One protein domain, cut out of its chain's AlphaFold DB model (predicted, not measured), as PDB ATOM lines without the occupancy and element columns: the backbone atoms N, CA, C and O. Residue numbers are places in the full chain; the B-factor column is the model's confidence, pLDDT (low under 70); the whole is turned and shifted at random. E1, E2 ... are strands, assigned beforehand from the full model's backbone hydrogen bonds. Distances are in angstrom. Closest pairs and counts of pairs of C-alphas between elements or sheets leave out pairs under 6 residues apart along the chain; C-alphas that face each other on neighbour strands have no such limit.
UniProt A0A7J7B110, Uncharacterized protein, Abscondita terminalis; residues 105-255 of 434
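Overview. This is residues 105 to 255 of the 434 residues of an uncharacterized protein of Abscondita terminalis (UniProt A0A7J7B110). The chain is wound in stacked turns, a flattened solenoid in which E2 to E8 each fold back on themselves into two long walls, and E1 adds a half turn at one end. The turns lie in close register, strand beside strand in chain order. The printed part has 151 residues and no named helix; its eight named strands, E1 to E8, form one parallel sheet in the order E1 E2 E3 E4 E5 E6 E7 E8, and the class is all strand. It is compact, with a radius of gyration of the C-alphas of 14.6 A and spans of 38 by 29 by 17 A.

Arrangement. The twisted sheet holds E1 (residues 105 to 113), E2 (117 to 133), E3 (137 to 153), E4 (157 to 173), E5 (177 to 193), E6 (198 to 213), E7 (218 to 233) and E8 (238 to 253). E4 and E5 are parallel at 3 degrees; N 161 and O 180 are within hydrogen-bond range at 2.9 A. E1 and E8 are the edge strands. N 109 and O 128 of E1 and E2 are 2.9 A apart, as are N 221 and O 240 of E7 and E8. E1 and E8 are apart.

Along the chain. E1 is 25.1 A from first to last C-alpha, beginning at C-alpha 105 (90.928, 83.737, 100.535). E2, which bends by 167 degrees, measures 11.0 A, E3 10.8 A, E4 10.6 A, E5 10.7 A, E6 13.7 A, and E7 and E8 13.8 A each. E8 ends at C-alpha 253 (79.664, 118.917, 79.256).

Size, cuts and confidence. The C-alphas of Gly 105 and Pro 255, the two farthest apart, are 45.6 A apart. The printed part has no cut, and the seven links are tight. Mean pLDDT of the printed part is 83.1; residues 105 to 120, 122 to 126 and 134 to 135 are under 70.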
ATOM      1  N   GLY A 105      90.732  82.635  99.588       43.66
ATOM      2  CA  GLY A 105      90.928  83.737 100.535       43.66
ATOM      3  C   GLY A 105      91.511  84.983  99.868       43.66
ATOM      4  O   GLY A 105      91.054  86.087 100.152       43.66
ATOM      5  N   LEU A 106      92.453  84.770  98.947       47.22
ATOM      6  CA  LEU A 106      93.214  85.765  98.192       47.22
ATOM      7  C   LEU A 106      93.490  85.200  96.795       47.22
ATOM      8  O   LEU A 106      93.969  84.073  96.694       47.22
ATOM      9  N   LEU A 107      93.158  85.944  95.745       62.03
ATOM     10  CA  LEU A 107      93.409  85.561  94.357       62.03
ATOM     11  C   LEU A 107      93.843  86.821  93.596       62.03
ATOM     12  O   LEU A 107      93.110  87.807  93.604       62.03
ATOM     13  N   THR A 108      95.020  86.787  92.979       61.22
ATOM     14  CA  THR A 108      95.519  87.818  92.061       61.22
ATOM     15  C   THR A 108      95.562  87.217  90.657       61.22
ATOM     16  O   THR A 108      95.981  86.070  90.489       61.22
ATOM     17  N   VAL A 109      95.048  87.939  89.664       66.88
ATOM     18  CA  VAL A 109      95.107  87.540  88.253       66.88
ATOM     19  C   VAL A 109      95.670  88.697  87.461       66.88
ATOM     20  O   VAL A 109      95.025  89.735  87.398       66.88
ATOM     21  N   GLU A 110      96.812  88.459  86.833       68.81
ATOM     22  CA  GLU A 110      97.453  89.346  85.865       68.81
ATOM     23  C   GLU A 110      97.522  88.577  84.543       68.81
ATOM     24  O   GLU A 110      98.059  87.462  84.499       68.81
ATOM     25  N   LEU A 111      96.891  89.096  83.487       67.50
ATOM     26  CA  LEU A 111      96.936  88.481  82.157       67.50
ATOM     27  C   LEU A 111      96.995  89.541  81.054       67.50
ATOM     28  O   LEU A 111      96.009  90.226  80.794       67.50
ATOM     29  N   ASP A 112      98.095  89.536  80.307       53.06
ATOM     30  CA  ASP A 112      98.342  90.493  79.220       53.06
ATOM     31  C   ASP A 112      97.429  90.259  77.998       53.06
ATOM     32  O   ASP A 112      96.997  91.186  77.313       53.06
ATOM     33  N   TYR A 113      97.120  88.995  77.674       53.38
ATOM     34  CA  TYR A 113      96.300  88.660  76.505       53.38
ATOM     35  C   TYR A 113      95.519  87.360  76.690       53.38
ATOM     36  O   TYR A 113      96.102  86.288  76.869       53.38
ATOM     37  N   LEU A 114      94.193  87.415  76.515       57.12
ATOM     38  CA  LEU A 114      93.393  86.210  76.275       57.12
ATOM     39  C   LEU A 114      92.525  86.354  75.019       57.12
ATOM     40  O   LEU A 114      91.879  87.386  74.816       57.12
ATOM     41  N   PRO A 115      92.396  85.288  74.208       54.44
ATOM     42  CA  PRO A 115      91.353  85.213  73.192       54.44
ATOM     43  C   PRO A 115      89.958  85.178  73.843       54.44
ATOM     44  O   PRO A 115      89.832  85.048  75.060       54.44
ATOM     45  N   SER A 116      88.901  85.271  73.029       56.41
ATOM     46  CA  SER A 116      87.493  85.290  73.460       56.41
ATOM     47  C   SER A 116      87.208  84.416  74.688       56.41
ATOM     48  O   SER A 116      87.259  83.187  74.600       56.41
ATOM     49  N   SER A 117      86.891  85.034  75.827       61.59
ATOM     50  CA  SER A 117      86.920  84.358  77.127       61.59
ATOM     51  C   SER A 117      85.594  84.446  77.886       61.59
ATOM     52  O   SER A 117      84.829  85.411  77.795       61.59
ATOM     53  N   TRP A 118      85.311  83.389  78.650       66.12
ATOM     54  CA  TRP A 118      84.215  83.327  79.616       66.12
ATOM     55  C   TRP A 118      84.824  83.141  81.001       66.12
ATOM     56  O   TRP A 118      85.206  82.031  81.370       66.12
ATOM     57  N   ILE A 119      84.919  84.226  81.765       69.44
ATOM     58  CA  ILE A 119      85.597  84.250  83.062       69.44
ATOM     59  C   ILE A 119      84.543  84.348  84.164       69.44
ATOM     60  O   ILE A 119      83.657  85.206  84.145       69.44
ATOM     61  N   THR A 120      84.584  83.439  85.140       68.31
ATOM     62  CA  THR A 120      83.646  83.454  86.270       68.31
ATOM     63  C   THR A 120      84.360  83.215  87.591       68.31
ATOM     64  O   THR A 120      84.811  82.107  87.864       68.31
ATOM     65  N   TYR A 121      84.327  84.218  88.467       73.12
ATOM     66  CA  TYR A 121      84.810  84.117  89.842       73.12
ATOM     67  C   TYR A 121      83.639  83.933  90.804       73.12
ATOM     68  O   TYR A 121      82.631  84.654  90.765       73.12
ATOM     69  N   ARG A 122      83.744  82.948  91.701       64.75
ATOM     70  CA  ARG A 122      82.661  82.577  92.616       64.75
ATOM     71  C   ARG A 122      83.184  82.373  94.032       64.75
ATOM     72  O   ARG A 122      84.028  81.521  94.241       64.75
ATOM     73  N   ARG A 123      82.545  83.044  95.001       67.12
ATOM     74  CA  ARG A 123      82.837  82.928  96.445       67.12
ATOM     75  C   ARG A 123      84.299  83.259  96.762       67.12
ATOM     76  O   ARG A 123      85.008  82.425  97.302       67.12
ATOM     77  N   VAL A 124      84.730  84.469  96.432       64.19
ATOM     78  CA  VAL A 124      86.108  84.908  96.693       64.19
ATOM     79  C   VAL A 124      86.132  85.859  97.891       64.19
ATOM     80  O   VAL A 124      85.210  86.659  98.061       64.19
ATOM     81  N   GLY A 125      87.132  85.725  98.758       61.22
ATOM     82  CA  GLY A 125      87.376  86.640  99.871       61.22
ATOM     83  C   GLY A 125      87.895  87.974  99.351       61.22
ATOM     84  O   GLY A 125      87.135  88.942  99.312       61.22
ATOM     85  N   LEU A 126      89.153  87.975  98.909       68.56
ATOM     86  CA  LEU A 126      89.833  89.086  98.251       68.56
ATOM     87  C   LEU A 126      90.248  88.685  96.831       68.56
ATOM     88  O   LEU A 126      90.758  87.581  96.633       68.56
ATOM     89  N   LEU A 127      89.993  89.557  95.859       73.44
ATOM     90  CA  LEU A 127      90.305  89.337  94.451       73.44
ATOM     91  C   LEU A 127      90.864  90.618  93.831       73.44
ATOM     92  O   LEU A 127      90.219  91.658  93.940       73.44
ATOM     93  N   THR A 128      91.999  90.499  93.158       77.81
ATOM     94  CA  THR A 128      92.602  91.553  92.332       77.81
ATOM     95  C   THR A 128      92.712  91.013  90.915       77.81
ATOM     96  O   THR A 128      93.138  89.869  90.728       77.81
ATOM     97  N   VAL A 129      92.224  91.771  89.939       80.50
ATOM     98  CA  VAL A 129      92.234  91.382  88.528       80.50
ATOM     99  C   VAL A 129      92.746  92.543  87.701       80.50
ATOM    100  O   VAL A 129      92.093  93.580  87.677       80.50
ATOM    101  N   GLU A 130      93.840  92.301  86.996       81.56
ATOM    102  CA  GLU A 130      94.478  93.193  86.032       81.56
ATOM    103  C   GLU A 130      94.471  92.473  84.677       81.56
ATOM    104  O   GLU A 130      94.983  91.353  84.554       81.56
ATOM    105  N   LEU A 131      93.782  93.042  83.681       78.62
ATOM    106  CA  LEU A 131      93.711  92.469  82.329       78.62
ATOM    107  C   LEU A 131      93.892  93.559  81.274       78.62
ATOM    108  O   LEU A 131      93.001  94.390  81.089       78.62
ATOM    109  N   ASP A 132      94.956  93.448  80.486       74.00
ATOM    110  CA  ASP A 132      95.285  94.467  79.490       74.00
ATOM    111  C   ASP A 132      94.397  94.337  78.244       74.00
ATOM    112  O   ASP A 132      93.696  95.268  77.854       74.00
ATOM    113  N   TYR A 133      94.379  93.166  77.590       72.94
ATOM    114  CA  TYR A 133      93.675  93.006  76.312       72.94
ATOM    115  C   TYR A 133      92.763  91.774  76.259       72.94
ATOM    116  O   TYR A 133      93.221  90.631  76.144       72.94
ATOM    117  N   LEU A 134      91.439  92.005  76.207       69.25
ATOM    118  CA  LEU A 134      90.449  90.962  75.884       69.25
ATOM    119  C   LEU A 134      89.499  91.411  74.762       69.25
ATOM    120  O   LEU A 134      88.541  92.148  75.008       69.25
ATOM    121  N   PRO A 135      89.648  90.887  73.534       65.06
ATOM    122  CA  PRO A 135      88.879  91.350  72.383       65.06
ATOM    123  C   PRO A 135      87.373  91.058  72.496       65.06
ATOM    124  O   PRO A 135      86.551  91.733  71.884       65.06
ATOM    125  N   SER A 136      86.984  90.025  73.247       74.62
ATOM    126  CA  SER A 136      85.576  89.731  73.539       74.62
ATOM    127  C   SER A 136      85.456  88.925  74.823       74.62
ATOM    128  O   SER A 136      86.012  87.831  74.919       74.62
ATOM    129  N   SER A 137      84.732  89.440  75.813       74.88
ATOM    130  CA  SER A 137      84.714  88.815  77.138       74.88
ATOM    131  C   SER A 137      83.339  88.810  77.798       74.88
ATOM    132  O   SER A 137      82.538  89.743  77.691       74.88
ATOM    133  N   TRP A 138      83.073  87.716  78.510       78.12
ATOM    134  CA  TRP A 138      81.964  87.585  79.450       78.12
ATOM    135  C   TRP A 138      82.548  87.356  80.837       78.12
ATOM    136  O   TRP A 138      82.991  86.249  81.148       78.12
ATOM    137  N   ILE A 139      82.543  88.392  81.674       81.75
ATOM    138  CA  ILE A 139      83.169  88.370  82.997       81.75
ATOM    139  C   ILE A 139      82.083  88.437  84.068       81.75
ATOM    140  O   ILE A 139      81.238  89.336  84.089       81.75
ATOM    141  N   THR A 140      82.068  87.465  84.979       81.06
ATOM    142  CA  THR A 140      81.104  87.427  86.086       81.06
ATOM    143  C   THR A 140      81.780  87.227  87.436       81.06
ATOM    144  O   THR A 140      82.326  86.165  87.721       81.06
ATOM    145  N   TYR A 141      81.593  88.194  88.331       83.50
ATOM    146  CA  TYR A 141      82.011  88.128  89.730       83.50
ATOM    147  C   TYR A 141      80.807  87.853  90.635       83.50
ATOM    148  O   TYR A 141      79.818  88.598  90.648       83.50
ATOM    149  N   ARG A 142      80.847  86.771  91.419       78.56
ATOM    150  CA  ARG A 142      79.721  86.353  92.268       78.56
ATOM    151  C   ARG A 142      80.143  86.057  93.699       78.56
ATOM    152  O   ARG A 142      80.769  85.036  93.953       78.56
ATOM    153  N   ARG A 143      79.565  86.803  94.651       78.38
ATOM    154  CA  ARG A 143      79.843  86.684  96.096       78.38
ATOM    155  C   ARG A 143      81.325  86.926  96.364       78.38
ATOM    156  O   ARG A 143      82.033  85.972  96.656       78.38
ATOM    157  N   VAL A 144      81.749  88.173  96.215       73.94
ATOM    158  CA  VAL A 144      83.128  88.585  96.490       73.94
ATOM    159  C   VAL A 144      83.138  89.495  97.718       73.94
ATOM    160  O   VAL A 144      82.202  90.279  97.890       73.94
ATOM    161  N   GLY A 145      84.111  89.336  98.612       75.75
ATOM    162  CA  GLY A 145      84.284  90.208  99.773       75.75
ATOM    163  C   GLY A 145      84.824  91.570  99.347       75.75
ATOM    164  O   GLY A 145      84.068  92.540  99.344       75.75
ATOM    165  N   LEU A 146      86.095  91.590  98.950       78.88
ATOM    166  CA  LEU A 146      86.821  92.731  98.398       78.88
ATOM    167  C   LEU A 146      87.271  92.404  96.972       78.88
ATOM    168  O   LEU A 146      87.751  91.298  96.722       78.88
ATOM    169  N   LEU A 147      87.060  93.333  96.047       85.44
ATOM    170  CA  LEU A 147      87.396  93.172  94.639       85.44
ATOM    171  C   LEU A 147      88.016  94.462  94.105       85.44
ATOM    172  O   LEU A 147      87.373  95.503  94.212       85.44
ATOM    173  N   THR A 148      89.205  94.358  93.526       87.88
ATOM    174  CA  THR A 148      89.829  95.400  92.706       87.88
ATOM    175  C   THR A 148      89.913  94.886  91.271       87.88
ATOM    176  O   THR A 148      90.213  93.707  91.047       87.88
ATOM    177  N   VAL A 149      89.515  95.713  90.308       87.81
ATOM    178  CA  VAL A 149      89.512  95.360  88.886       87.81
ATOM    179  C   VAL A 149      90.059  96.527  88.091       87.81
ATOM    180  O   VAL A 149      89.437  97.583  88.103       87.81
ATOM    181  N   GLU A 150      91.133  96.272  87.364       88.94
ATOM    182  CA  GLU A 150      91.764  97.174  86.405       88.94
ATOM    183  C   GLU A 150      91.695  96.482  85.039       88.94
ATOM    184  O   GLU A 150      92.113  95.325  84.900       88.94
ATOM    185  N   LEU A 151      91.033  97.105  84.059       84.50
ATOM    186  CA  LEU A 151      90.931  96.556  82.701       84.50
ATOM    187  C   LEU A 151      91.191  97.648  81.666       84.50
ATOM    188  O   LEU A 151      90.370  98.556  81.515       84.50
ATOM    189  N   ASP A 152      92.228  97.468  80.858       82.81
ATOM    190  CA  ASP A 152      92.642  98.503  79.914       82.81
ATOM    191  C   ASP A 152      91.786  98.460  78.642       82.81
ATOM    192  O   ASP A 152      91.024  99.375  78.343       82.81
ATOM    193  N   TYR A 153      91.854  97.375  77.861       80.69
ATOM    194  CA  TYR A 153      91.265  97.326  76.522       80.69
ATOM    195  C   TYR A 153      90.330  96.125  76.320       80.69
ATOM    196  O   TYR A 153      90.741  95.006  75.987       80.69
ATOM    197  N   LEU A 154      89.014  96.375  76.417       76.44
ATOM    198  CA  LEU A 154      87.972  95.380  76.108       76.44
ATOM    199  C   LEU A 154      86.969  95.915  75.073       76.44
ATOM    200  O   LEU A 154      85.932  96.491  75.422       76.44
ATOM    201  N   PRO A 155      87.198  95.673  73.772       74.25
ATOM    202  CA  PRO A 155      86.385  96.255  72.715       74.25
ATOM    203  C   PRO A 155      84.939  95.748  72.678       74.25
ATOM    204  O   PRO A 155      84.073  96.391  72.087       74.25
ATOM    205  N   SER A 156      84.640  94.602  73.292       82.12
ATOM    206  CA  SER A 156      83.271  94.099  73.440       82.12
ATOM    207  C   SER A 156      83.129  93.251  74.698       82.12
ATOM    208  O   SER A 156      83.551  92.094  74.725       82.12
ATOM    209  N   SER A 157      82.503  93.802  75.736       82.94
ATOM    210  CA  SER A 157      82.483  93.165  77.055       82.94
ATOM    211  C   SER A 157      81.101  93.129  77.706       82.94
ATOM    212  O   SER A 157      80.279  94.045  77.603       82.94
ATOM    213  N   TRP A 158      80.849  92.028  78.415       87.25
ATOM    214  CA  TRP A 158      79.717  91.866  79.321       87.25
ATOM    215  C   TRP A 158      80.250  91.589  80.718       87.25
ATOM    216  O   TRP A 158      80.695  90.477  81.009       87.25
ATOM    217  N   ILE A 159      80.174  92.586  81.597       89.44
ATOM    218  CA  ILE A 159      80.748  92.518  82.939       89.44
ATOM    219  C   ILE A 159      79.625  92.556  83.973       89.44
ATOM    220  O   ILE A 159      78.782  93.456  84.001       89.44
ATOM    221  N   THR A 160      79.572  91.545  84.841       92.75
ATOM    222  CA  THR A 160      78.546  91.447  85.884       92.75
ATOM    223  C   THR A 160      79.141  91.218  87.266       92.75
ATOM    224  O   THR A 160      79.674  90.152  87.562       92.75
ATOM    225  N   TYR A 161      78.876  92.155  88.176       93.62
ATOM    226  CA  TYR A 161      79.219  92.061  89.592       93.62
ATOM    227  C   TYR A 161      77.977  91.753  90.430       93.62
ATOM    228  O   TYR A 161      76.965  92.465  90.400       93.62
ATOM    229  N   ARG A 162      78.009  90.668  91.212       91.81
ATOM    230  CA  ARG A 162      76.856  90.213  91.999       91.81
ATOM    231  C   ARG A 162      77.221  89.867  93.433       91.81
ATOM    232  O   ARG A 162      77.796  88.812  93.683       91.81
ATOM    233  N   ARG A 163      76.631  90.607  94.381       90.06
ATOM    234  CA  ARG A 163      76.868  90.460  95.830       90.06
ATOM    235  C   ARG A 163      78.346  90.679  96.139       90.06
ATOM    236  O   ARG A 163      79.029  89.711  96.444       90.06
ATOM    237  N   VAL A 164      78.795  91.917  96.007       86.25
ATOM    238  CA  VAL A 164      80.168  92.311  96.337       86.25
ATOM    239  C   VAL A 164      80.135  93.176  97.596       86.25
ATOM    240  O   VAL A 164      79.182  93.939  97.770       86.25
ATOM    241  N   GLY A 165      81.083  92.989  98.512       85.75
ATOM    242  CA  GLY A 165      81.207  93.815  99.713       85.75
ATOM    243  C   GLY A 165      81.753  95.194  99.360       85.75
ATOM    244  O   GLY A 165      80.984  96.158  99.345       85.75
ATOM    245  N   LEU A 166      83.043  95.236  99.034       89.88
ATOM    246  CA  LEU A 166      83.786  96.400  98.556       89.88
ATOM    247  C   LEU A 166      84.292  96.129  97.138       89.88
ATOM    248  O   LEU A 166      84.756  95.023  96.858       89.88
ATOM    249  N   LEU A 167      84.139  97.109  96.255       92.38
ATOM    250  CA  LEU A 167      84.508  97.006  94.853       92.38
ATOM    251  C   LEU A 167      85.154  98.311  94.390       92.38
ATOM    252  O   LEU A 167      84.508  99.349  94.508       92.38
ATOM    253  N   THR A 168      86.368  98.222  93.859       93.25
ATOM    254  CA  THR A 168      87.013  99.276  93.073       93.25
ATOM    255  C   THR A 168      87.133  98.790  91.632       93.25
ATOM    256  O   THR A 168      87.385  97.601  91.394       93.25
ATOM    257  N   VAL A 169      86.817  99.661  90.680       92.62
ATOM    258  CA  VAL A 169      86.846  99.347  89.252       92.62
ATOM    259  C   VAL A 169      87.418 100.536  88.507       92.62
ATOM    260  O   VAL A 169      86.810 101.600  88.550       92.62
ATOM    261  N   GLU A 170      88.502 100.295  87.794       92.06
ATOM    262  CA  GLU A 170      89.150 101.215  86.865       92.06
ATOM    263  C   GLU A 170      89.080 100.563  85.480       92.06
ATOM    264  O   GLU A 170      89.443  99.391  85.325       92.06
ATOM    265  N   LEU A 171      88.474 101.245  84.503       86.88
ATOM    266  CA  LEU A 171      88.384 100.741  83.128       86.88
ATOM    267  C   LEU A 171      88.714 101.850  82.133       86.88
ATOM    268  O   LEU A 171      87.955 102.815  82.022       86.88
ATOM    269  N   ASP A 172      89.728 101.624  81.308       85.25
ATOM    270  CA  ASP A 172      90.213 102.659  80.400       85.25
ATOM    271  C   ASP A 172      89.393 102.687  79.105       85.25
ATOM    272  O   ASP A 172      88.683 103.643  78.812       85.25
ATOM    273  N   TYR A 173      89.436 101.624  78.296       82.25
ATOM    274  CA  TYR A 173      88.904 101.626  76.930       82.25
ATOM    275  C   TYR A 173      87.925 100.471  76.656       82.25
ATOM    276  O   TYR A 173      88.299  99.361  76.252       82.25
ATOM    277  N   LEU A 174      86.617 100.753  76.778       77.75
ATOM    278  CA  LEU A 174      85.524  99.797  76.501       77.75
ATOM    279  C   LEU A 174      84.482 100.340  75.495       77.75
ATOM    280  O   LEU A 174      83.374 100.726  75.879       77.75
ATOM    281  N   PRO A 175      84.761 100.303  74.182       75.31
ATOM    282  CA  PRO A 175      83.927 100.889  73.125       75.31
ATOM    283  C   PRO A 175      82.569 100.228  72.875       75.31
ATOM    284  O   PRO A 175      81.797 100.714  72.047       75.31
ATOM    285  N   SER A 176      82.264  99.098  73.510       84.31
ATOM    286  CA  SER A 176      80.936  98.477  73.470       84.31
ATOM    287  C   SER A 176      80.755  97.572  74.679       84.31
ATOM    288  O   SER A 176      81.095  96.387  74.652       84.31
ATOM    289  N   SER A 177      80.209  98.130  75.757       85.00
ATOM    290  CA  SER A 177      80.169  97.451  77.050       85.00
ATOM    291  C   SER A 177      78.777  97.393  77.673       85.00
ATOM    292  O   SER A 177      77.959  98.316  77.592       85.00
ATOM    293  N   TRP A 178      78.515  96.266  78.334       90.12
ATOM    294  CA  TRP A 178      77.362  96.068  79.203       90.12
ATOM    295  C   TRP A 178      77.850  95.769  80.612       90.12
ATOM    296  O   TRP A 178      78.271  94.648  80.909       90.12
ATOM    297  N   ILE A 179      77.750  96.756  81.500       92.38
ATOM    298  CA  ILE A 179      78.265  96.664  82.866       92.38
ATOM    299  C   ILE A 179      77.099  96.661  83.852       92.38
ATOM    300  O   ILE A 179      76.238  97.545  83.870       92.38
ATOM    301  N   THR A 180      77.028  95.629  84.693       95.62
ATOM    302  CA  THR A 180      75.961  95.489  85.690       95.62
ATOM    303  C   THR A 180      76.498  95.240  87.091       95.62
ATOM    304  O   THR A 180      77.002  94.161  87.403       95.62
ATOM    305  N   TYR A 181      76.202  96.170  87.997       96.06
ATOM    306  CA  TYR A 181      76.474  96.065  89.427       96.06
ATOM    307  C   TYR A 181      75.203  95.707  90.202       96.06
ATOM    308  O   TYR A 181      74.168  96.382  90.123       96.06
ATOM    309  N   ARG A 182      75.234  94.621  90.985       95.69
ATOM    310  CA  ARG A 182      74.052  94.130  91.709       95.69
ATOM    311  C   ARG A 182      74.346  93.730  93.146       95.69
ATOM    312  O   ARG A 182      74.897  92.658  93.388       95.69
ATOM    313  N   ARG A 183      73.724  94.446  94.094       93.69
ATOM    314  CA  ARG A 183      73.916  94.255  95.544       93.69
ATOM    315  C   ARG A 183      75.385  94.458  95.902       93.69
ATOM    316  O   ARG A 183      76.054  93.477  96.199       93.69
ATOM    317  N   VAL A 184      75.846  95.695  95.812       92.19
ATOM    318  CA  VAL A 184      77.208  96.078  96.199       92.19
ATOM    319  C   VAL A 184      77.125  96.904  97.483       92.19
ATOM    320  O   VAL A 184      76.154  97.646  97.650       92.19
ATOM    321  N   GLY A 185      78.044  96.695  98.425       91.69
ATOM    322  CA  GLY A 185      78.113  97.479  99.658       91.69
ATOM    323  C   GLY A 185      78.664  98.872  99.376       91.69
ATOM    324  O   GLY A 185      77.889  99.832  99.360       91.69
ATOM    325  N   LEU A 186      79.967  98.927  99.108       93.62
ATOM    326  CA  LEU A 186      80.722 100.107  98.692       93.62
ATOM    327  C   LEU A 186      81.281  99.876  97.285       93.62
ATOM    328  O   LEU A 186      81.750  98.774  96.994       93.62
ATOM    329  N   LEU A 187      81.164 100.882  96.425       95.06
ATOM    330  CA  LEU A 187      81.588 100.826  95.034       95.06
ATOM    331  C   LEU A 187      82.249 102.148  94.644       95.06
ATOM    332  O   LEU A 187      81.592 103.179  94.767       95.06
ATOM    333  N   THR A 188      83.486 102.078  94.167       94.44
ATOM    334  CA  THR A 188      84.163 103.157  93.439       94.44
ATOM    335  C   THR A 188      84.338 102.709  91.991       94.44
ATOM    336  O   THR A 188      84.585 101.525  91.731       94.44
ATOM    337  N   VAL A 189      84.065 103.609  91.053       93.69
ATOM    338  CA  VAL A 189      84.147 103.338  89.618       93.69
ATOM    339  C   VAL A 189      84.753 104.551  88.940       93.69
ATOM    340  O   VAL A 189      84.135 105.611  88.986       93.69
ATOM    341  N   GLU A 190      85.878 104.338  88.283       92.50
ATOM    342  CA  GLU A 190      86.564 105.290  87.414       92.50
ATOM    343  C   GLU A 190      86.538 104.695  86.003       92.50
ATOM    344  O   GLU A 190      86.856 103.515  85.820       92.50
ATOM    345  N   LEU A 191      86.012 105.443  85.030       87.25
ATOM    346  CA  LEU A 191      85.922 104.989  83.640       87.25
ATOM    347  C   LEU A 191      86.313 106.111  82.683       87.25
ATOM    348  O   LEU A 191      85.581 107.096  82.563       87.25
ATOM    349  N   ASP A 192      87.351 105.879  81.890       85.31
ATOM    350  CA  ASP A 192      87.882 106.917  81.011       85.31
ATOM    351  C   ASP A 192      87.096 106.977  79.696       85.31
ATOM    352  O   ASP A 192      86.376 107.931  79.407       85.31
ATOM    353  N   TYR A 193      87.180 105.936  78.866       81.56
ATOM    354  CA  TYR A 193      86.678 105.946  77.493       81.56
ATOM    355  C   TYR A 193      85.759 104.753  77.194       81.56
ATOM    356  O   TYR A 193      86.176 103.686  76.729       81.56
ATOM    357  N   LEU A 194      84.443 104.951  77.359       75.38
ATOM    358  CA  LEU A 194      83.426 103.944  77.000       75.38
ATOM    359  C   LEU A 194      82.401 104.458  75.984       75.38
ATOM    360  O   LEU A 194      81.277 104.854  76.332       75.38
ATOM    361  N   PRO A 195      82.728 104.374  74.688       76.50
ATOM    362  CA  PRO A 195      81.739 104.510  73.641       76.50
ATOM    363  C   PRO A 195      80.598 103.513  73.800       76.50
ATOM    364  O   PRO A 195      80.809 102.340  74.082       76.50
ATOM    365  N   SER A 196      79.369 103.968  73.556       83.56
ATOM    366  CA  SER A 196      78.196 103.097  73.403       83.56
ATOM    367  C   SER A 196      77.998 102.103  74.556       83.56
ATOM    368  O   SER A 196      77.910 100.888  74.353       83.56
ATOM    369  N   SER A 197      77.903 102.617  75.781       84.94
ATOM    370  CA  SER A 197      77.857 101.804  76.997       84.94
ATOM    371  C   SER A 197      76.461 101.711  77.629       84.94
ATOM    372  O   SER A 197      75.645 102.640  77.602       84.94
ATOM    373  N   TRP A 198      76.187 100.555  78.243       90.62
ATOM    374  CA  TRP A 198      75.007 100.321  79.078       90.62
ATOM    375  C   TRP A 198      75.442  99.980  80.498       90.62
ATOM    376  O   TRP A 198      75.843  98.849  80.785       90.62
ATOM    377  N   ILE A 199      75.294 100.939  81.411       93.12
ATOM    378  CA  ILE A 199      75.752 100.803  82.796       93.12
ATOM    379  C   ILE A 199      74.550 100.772  83.737       93.12
ATOM    380  O   ILE A 199      73.685 101.654  83.751       93.12
ATOM    381  N   THR A 200      74.450  99.717  84.548       96.19
ATOM    382  CA  THR A 200      73.348  99.551  85.503       96.19
ATOM    383  C   THR A 200      73.835  99.265  86.916       96.19
ATOM    384  O   THR A 200      74.334  98.180  87.214       96.19
ATOM    385  N   TYR A 201      73.490 100.162  87.839       96.69
ATOM    386  CA  TYR A 201      73.711 100.009  89.274       96.69
ATOM    387  C   TYR A 201      72.411  99.634  89.989       96.69
ATOM    388  O   TYR A 201      71.381 100.316  89.896       96.69
ATOM    389  N   ARG A 202      72.409  98.521  90.733       96.38
ATOM    390  CA  ARG A 202      71.206  98.019  91.414       96.38
ATOM    391  C   ARG A 202      71.466  97.583  92.848       96.38
ATOM    392  O   ARG A 202      71.997  96.495  93.073       96.38
ATOM    393  N   ARG A 203      70.827  98.280  93.798       94.62
ATOM    394  CA  ARG A 203      70.976  98.055  95.248       94.62
ATOM    395  C   ARG A 203      72.435  98.247  95.651       94.62
ATOM    396  O   ARG A 203      73.103  97.253  95.908       94.62
ATOM    397  N   VAL A 204      72.888  99.489  95.640       93.56
ATOM    398  CA  VAL A 204      74.234  99.863  96.082       93.56
ATOM    399  C   VAL A 204      74.102 100.657  97.382       93.56
ATOM    400  O   VAL A 204      73.122 101.394  97.529       93.56
ATOM    401  N   GLY A 205      74.983 100.422  98.353       93.00
ATOM    402  CA  GLY A 205      75.002 101.171  99.608       93.00
ATOM    403  C   GLY A 205      75.557 102.571  99.383       93.00
ATOM    404  O   GLY A 205      74.779 103.528  99.355       93.00
ATOM    405  N   LEU A 206      76.870 102.637  99.171       94.94
ATOM    406  CA  LEU A 206      77.635 103.828  98.811       94.94
ATOM    407  C   LEU A 206      78.247 103.635  97.421       94.94
ATOM    408  O   LEU A 206      78.720 102.538  97.117       94.94
ATOM    409  N   LEU A 207      78.168 104.668  96.589       95.62
ATOM    410  CA  LEU A 207      78.645 104.653  95.214       95.62
ATOM    411  C   LEU A 207      79.315 105.987  94.884       95.62
ATOM    412  O   LEU A 207      78.645 107.011  94.997       95.62
ATOM    413  N   THR A 208      80.574 105.933  94.465       94.81
ATOM    414  CA  THR A 208      81.268 107.027  93.777       94.81
ATOM    415  C   THR A 208      81.501 106.620  92.327       94.81
ATOM    416  O   THR A 208      81.749 105.442  92.042       94.81
ATOM    417  N   VAL A 209      81.281 107.555  91.409       93.69
ATOM    418  CA  VAL A 209      81.414 107.334  89.971       93.69
ATOM    419  C   VAL A 209      82.043 108.571  89.358       93.69
ATOM    420  O   VAL A 209      81.423 109.630  89.418       93.69
ATOM    421  N   GLU A 210      83.194 108.379  88.739       92.50
ATOM    422  CA  GLU A 210      83.912 109.362  87.928       92.50
ATOM    423  C   GLU A 210      83.945 108.809  86.502       92.50
ATOM    424  O   GLU A 210      84.316 107.647  86.297       92.50
ATOM    425  N   LEU A 211      83.413 109.562  85.534       86.81
ATOM    426  CA  LEU A 211      83.401 109.153  84.125       86.81
ATOM    427  C   LEU A 211      83.840 110.313  83.234       86.81
ATOM    428  O   LEU A 211      83.128 111.316  83.144       86.81
ATOM    429  N   ASP A 212      84.896 110.096  82.459       85.06
ATOM    430  CA  ASP A 212      85.457 111.151  81.620       85.06
ATOM    431  C   ASP A 212      84.712 111.243  80.283       85.06
ATOM    432  O   ASP A 212      83.988 112.198  80.003       85.06
ATOM    433  N   TYR A 213      84.834 110.223  79.428       80.88
ATOM    434  CA  TYR A 213      84.375 110.265  78.039       80.88
ATOM    435  C   TYR A 213      83.467 109.083  77.669       80.88
ATOM    436  O   TYR A 213      83.905 108.018  77.219       80.88
ATOM    437  N   LEU A 214      82.143 109.287  77.749       73.38
ATOM    438  CA  LEU A 214      81.145 108.277  77.346       73.38
ATOM    439  C   LEU A 214      80.194 108.782  76.255       73.38
ATOM    440  O   LEU A 214      79.075 109.235  76.540       73.38
ATOM    441  N   PRO A 215      80.559 108.644  74.972       74.44
ATOM    442  CA  PRO A 215      79.657 108.998  73.899       74.44
ATOM    443  C   PRO A 215      78.546 107.956  73.767       74.44
ATOM    444  O   PRO A 215      78.795 106.760  73.619       74.44
ATOM    445  N   SER A 216      77.296 108.427  73.748       82.56
ATOM    446  CA  SER A 216      76.085 107.612  73.579       82.56
ATOM    447  C   SER A 216      75.868 106.557  74.670       82.56
ATOM    448  O   SER A 216      75.847 105.356  74.400       82.56
ATOM    449  N   SER A 217      75.655 106.997  75.910       84.00
ATOM    450  CA  SER A 217      75.538 106.111  77.074       84.00
ATOM    451  C   SER A 217      74.116 106.000  77.644       84.00
ATOM    452  O   SER A 217      73.304 106.933  77.615       84.00
ATOM    453  N   TRP A 218      73.815 104.828  78.212       89.75
ATOM    454  CA  TRP A 218      72.613 104.571  79.007       89.75
ATOM    455  C   TRP A 218      73.006 104.193  80.431       89.75
ATOM    456  O   TRP A 218      73.391 103.053  80.703       89.75
ATOM    457  N   ILE A 219      72.832 105.128  81.366       93.00
ATOM    458  CA  ILE A 219      73.240 104.952  82.761       93.00
ATOM    459  C   ILE A 219      72.003 104.891  83.658       93.00
ATOM    460  O   ILE A 219      71.135 105.769  83.666       93.00
ATOM    461  N   THR A 220      71.876 103.812  84.434       96.00
ATOM    462  CA  THR A 220      70.743 103.621  85.346       96.00
ATOM    463  C   THR A 220      71.179 103.305  86.770       96.00
ATOM    464  O   THR A 220      71.644 102.205  87.069       96.00
ATOM    465  N   TYR A 221      70.815 104.194  87.693       96.62
ATOM    466  CA  TYR A 221      70.969 104.013  89.133       96.62
ATOM    467  C   TYR A 221      69.641 103.603  89.781       96.62
ATOM    468  O   TYR A 221      68.607 104.275  89.663       96.62
ATOM    469  N   ARG A 222      69.614 102.466  90.490       96.50
ATOM    470  CA  ARG A 222      68.390 101.943  91.122       96.50
ATOM    471  C   ARG A 222      68.610 101.474  92.555       96.50
ATOM    472  O   ARG A 222      69.152 100.390  92.769       96.50
ATOM    473  N   ARG A 223      67.925 102.133  93.500       94.94
ATOM    474  CA  ARG A 223      68.017 101.859  94.949       94.94
ATOM    475  C   ARG A 223      69.457 102.041  95.420       94.94
ATOM    476  O   ARG A 223      70.105 101.042  95.707       94.94
ATOM    477  N   VAL A 224      69.920 103.280  95.426       93.75
ATOM    478  CA  VAL A 224      71.248 103.648  95.929       93.75
ATOM    479  C   VAL A 224      71.062 104.407  97.243       93.75
ATOM    480  O   VAL A 224      70.073 105.131  97.374       93.75
ATOM    481  N   GLY A 225      71.912 104.151  98.238       93.75
ATOM    482  CA  GLY A 225      71.879 104.864  99.515       93.75
ATOM    483  C   GLY A 225      72.438 106.273  99.353       93.75
ATOM    484  O   GLY A 225      71.656 107.226  99.322       93.75
ATOM    485  N   LEU A 226      73.758 106.348  99.196       95.50
ATOM    486  CA  LEU A 226      74.534 107.551  98.900       95.50
ATOM    487  C   LEU A 226      75.200 107.402  97.530       95.50
ATOM    488  O   LEU A 226      75.683 106.313  97.209       95.50
ATOM    489  N   LEU A 227      75.151 108.460  96.729       95.75
ATOM    490  CA  LEU A 227      75.679 108.492  95.373       95.75
ATOM    491  C   LEU A 227      76.353 109.840  95.111       95.75
ATOM    492  O   LEU A 227      75.672 110.856  95.229       95.75
ATOM    493  N   THR A 228      77.630 109.805  94.746       94.75
ATOM    494  CA  THR A 228      78.364 110.924  94.142       94.75
ATOM    495  C   THR A 228      78.649 110.561  92.687       94.75
ATOM    496  O   THR A 228      78.924 109.394  92.380       94.75
ATOM    497  N   VAL A 229      78.442 111.511  91.783       93.62
ATOM    498  CA  VAL A 229      78.640 111.323  90.346       93.62
ATOM    499  C   VAL A 229      79.284 112.580  89.792       93.62
ATOM    500  O   VAL A 229      78.648 113.629  89.842       93.62
ATOM    501  N   GLU A 230      80.470 112.415  89.232       92.44
ATOM    502  CA  GLU A 230      81.217 113.426  88.486       92.44
ATOM    503  C   GLU A 230      81.312 112.925  87.043       92.44
ATOM    504  O   GLU A 230      81.666 111.762  86.814       92.44
ATOM    505  N   LEU A 231      80.846 113.727  86.080       86.50
ATOM    506  CA  LEU A 231      80.872 113.367  84.659       86.50
ATOM    507  C   LEU A 231      81.351 114.545  83.816       86.50
ATOM    508  O   LEU A 231      80.647 115.552  83.717       86.50
ATOM    509  N   ASP A 232      82.434 114.340  83.078       84.75
ATOM    510  CA  ASP A 232      83.034 115.409  82.285       84.75
ATOM    511  C   ASP A 232      82.337 115.539  80.926       84.75
ATOM    512  O   ASP A 232      81.652 116.520  80.635       84.75
ATOM    513  N   TYR A 233      82.454 114.527  80.060       80.38
ATOM    514  CA  TYR A 233      82.033 114.608  78.661       80.38
ATOM    515  C   TYR A 233      81.154 113.424  78.227       80.38
ATOM    516  O   TYR A 233      81.622 112.363  77.799       80.38
ATOM    517  N   LEU A 234      79.826 113.624  78.217       71.94
ATOM    518  CA  LEU A 234      78.866 112.614  77.724       71.94
ATOM    519  C   LEU A 234      77.944 113.166  76.630       71.94
ATOM    520  O   LEU A 234      76.827 113.632  76.901       71.94
ATOM    521  N   PRO A 235      78.333 113.052  75.351       73.69
ATOM    522  CA  PRO A 235      77.457 113.425  74.263       73.69
ATOM    523  C   PRO A 235      76.353 112.380  74.087       73.69
ATOM    524  O   PRO A 235      76.610 111.183  73.969       73.69
ATOM    525  N   SER A 236      75.105 112.848  74.002       81.88
ATOM    526  CA  SER A 236      73.912 112.023  73.759       81.88
ATOM    527  C   SER A 236      73.647 110.948  74.822       81.88
ATOM    528  O   SER A 236      73.632 109.753  74.526       81.88
ATOM    529  N   SER A 237      73.393 111.357  76.064       83.69
ATOM    530  CA  SER A 237      73.236 110.439  77.201       83.69
ATOM    531  C   SER A 237      71.796 110.309  77.718       83.69
ATOM    532  O   SER A 237      70.983 111.240  77.691       83.69
ATOM    533  N   TRP A 238      71.479 109.118  78.237       89.44
ATOM    534  CA  TRP A 238      70.245 108.833  78.974       89.44
ATOM    535  C   TRP A 238      70.578 108.409  80.399       89.44
ATOM    536  O   TRP A 238      70.942 107.257  80.653       89.44
ATOM    537  N   ILE A 239      70.377 109.317  81.354       92.69
ATOM    538  CA  ILE A 239      70.726 109.095  82.757       92.69
ATOM    539  C   ILE A 239      69.457 109.012  83.605       92.69
ATOM    540  O   ILE A 239      68.590 109.891  83.604       92.69
ATOM    541  N   THR A 240      69.299 107.911  84.341       95.94
ATOM    542  CA  THR A 240      68.130 107.696  85.204       95.94
ATOM    543  C   THR A 240      68.510 107.331  86.632       95.94
ATOM    544  O   THR A 240      68.960 106.219  86.909       95.94
ATOM    545  N   TYR A 241      68.115 108.189  87.571       96.56
ATOM    546  CA  TYR A 241      68.223 107.961  89.008       96.56
ATOM    547  C   TYR A 241      66.874 107.545  89.600       96.56
ATOM    548  O   TYR A 241      65.844 108.217  89.449       96.56
ATOM    549  N   ARG A 242      66.826 106.399  90.293       96.50
ATOM    550  CA  ARG A 242      65.574 105.852  90.839       96.50
ATOM    551  C   ARG A 242      65.718 105.328  92.260       96.50
ATOM    552  O   ARG A 242      66.240 104.231  92.458       96.50
ATOM    553  N   ARG A 243      65.007 105.969  93.197       95.25
ATOM    554  CA  ARG A 243      65.051 105.662  94.639       95.25
ATOM    555  C   ARG A 243      66.475 105.834  95.158       95.25
ATOM    556  O   ARG A 243      67.129 104.829  95.408       95.25
ATOM    557  N   VAL A 244      66.924 107.076  95.240       94.06
ATOM    558  CA  VAL A 244      68.233 107.431  95.797       94.06
ATOM    559  C   VAL A 244      68.002 108.153  97.124       94.06
ATOM    560  O   VAL A 244      67.004 108.869  97.242       94.06
ATOM    561  N   GLY A 245      68.817 107.871  98.140       93.62
ATOM    562  CA  GLY A 245      68.739 108.547  99.435       93.62
ATOM    563  C   GLY A 245      69.301 109.960  99.332       93.62
ATOM    564  O   GLY A 245      68.520 110.912  99.294       93.62
ATOM    565  N   LEU A 246      70.626 110.039  99.232       95.56
ATOM    566  CA  LEU A 246      71.411 111.250  99.000       95.56
ATOM    567  C   LEU A 246      72.128 111.139  97.652       95.56
ATOM    568  O   LEU A 246      72.625 110.060  97.319       95.56
ATOM    569  N   LEU A 247      72.105 112.218  96.877       95.75
ATOM    570  CA  LEU A 247      72.681 112.287  95.542       95.75
ATOM    571  C   LEU A 247      73.353 113.646  95.340       95.75
ATOM    572  O   LEU A 247      72.662 114.654  95.469       95.75
ATOM    573  N   THR A 248      74.639 113.631  95.011       94.81
ATOM    574  CA  THR A 248      75.374 114.773  94.459       94.81
ATOM    575  C   THR A 248      75.728 114.452  93.011       94.81
ATOM    576  O   THR A 248      76.010 113.291  92.682       94.81
ATOM    577  N   VAL A 249      75.571 115.433  92.131       93.62
ATOM    578  CA  VAL A 249      75.822 115.291  90.698       93.62
ATOM    579  C   VAL A 249      76.486 116.565  90.210       93.62
ATOM    580  O   VAL A 249      75.851 117.614  90.274       93.62
ATOM    581  N   GLU A 250      77.691 116.416  89.686       92.25
ATOM    582  CA  GLU A 250      78.469 117.449  89.007       92.25
ATOM    583  C   GLU A 250      78.627 116.992  87.555       92.25
ATOM    584  O   GLU A 250      79.024 115.847  87.309       92.25
ATOM    585  N   LEU A 251      78.172 117.808  86.598       86.44
ATOM    586  CA  LEU A 251      78.268 117.494  85.167       86.44
ATOM    587  C   LEU A 251      78.779 118.704  84.388       86.44
ATOM    588  O   LEU A 251      78.076 119.714  84.304       86.44
ATOM    589  N   ASP A 252      79.886 118.525  83.679       84.75
ATOM    590  CA  ASP A 252      80.508 119.621  82.941       84.75
ATOM    591  C   ASP A 252      79.863 119.784  81.559       84.75
ATOM    592  O   ASP A 252      79.178 120.766  81.271       84.75
ATOM    593  N   TYR A 253      80.027 118.797  80.670       80.56
ATOM    594  CA  TYR A 253      79.664 118.917  79.256       80.56
ATOM    595  C   TYR A 253      78.796 117.755  78.749       80.56
ATOM    596  O   TYR A 253      79.275 116.692  78.340       80.56
ATOM    597  N   LEU A 254      77.475 117.978  78.654       72.00
ATOM    598  CA  LEU A 254      76.530 116.985  78.103       72.00
ATOM    599  C   LEU A 254      75.685 117.546  76.954       72.00
ATOM    600  O   LEU A 254      74.557 118.018  77.161       72.00
ATOM    601  N   PRO A 255      76.148 117.433  75.700       70.50
ATOM    602  CA  PRO A 255      75.347 117.842  74.570       70.50
ATOM    603  C   PRO A 255      74.253 116.809  74.305       70.50
ATOM    604  O   PRO A 255      74.514 115.636  74.035       70.50
TER     605      PRO A 255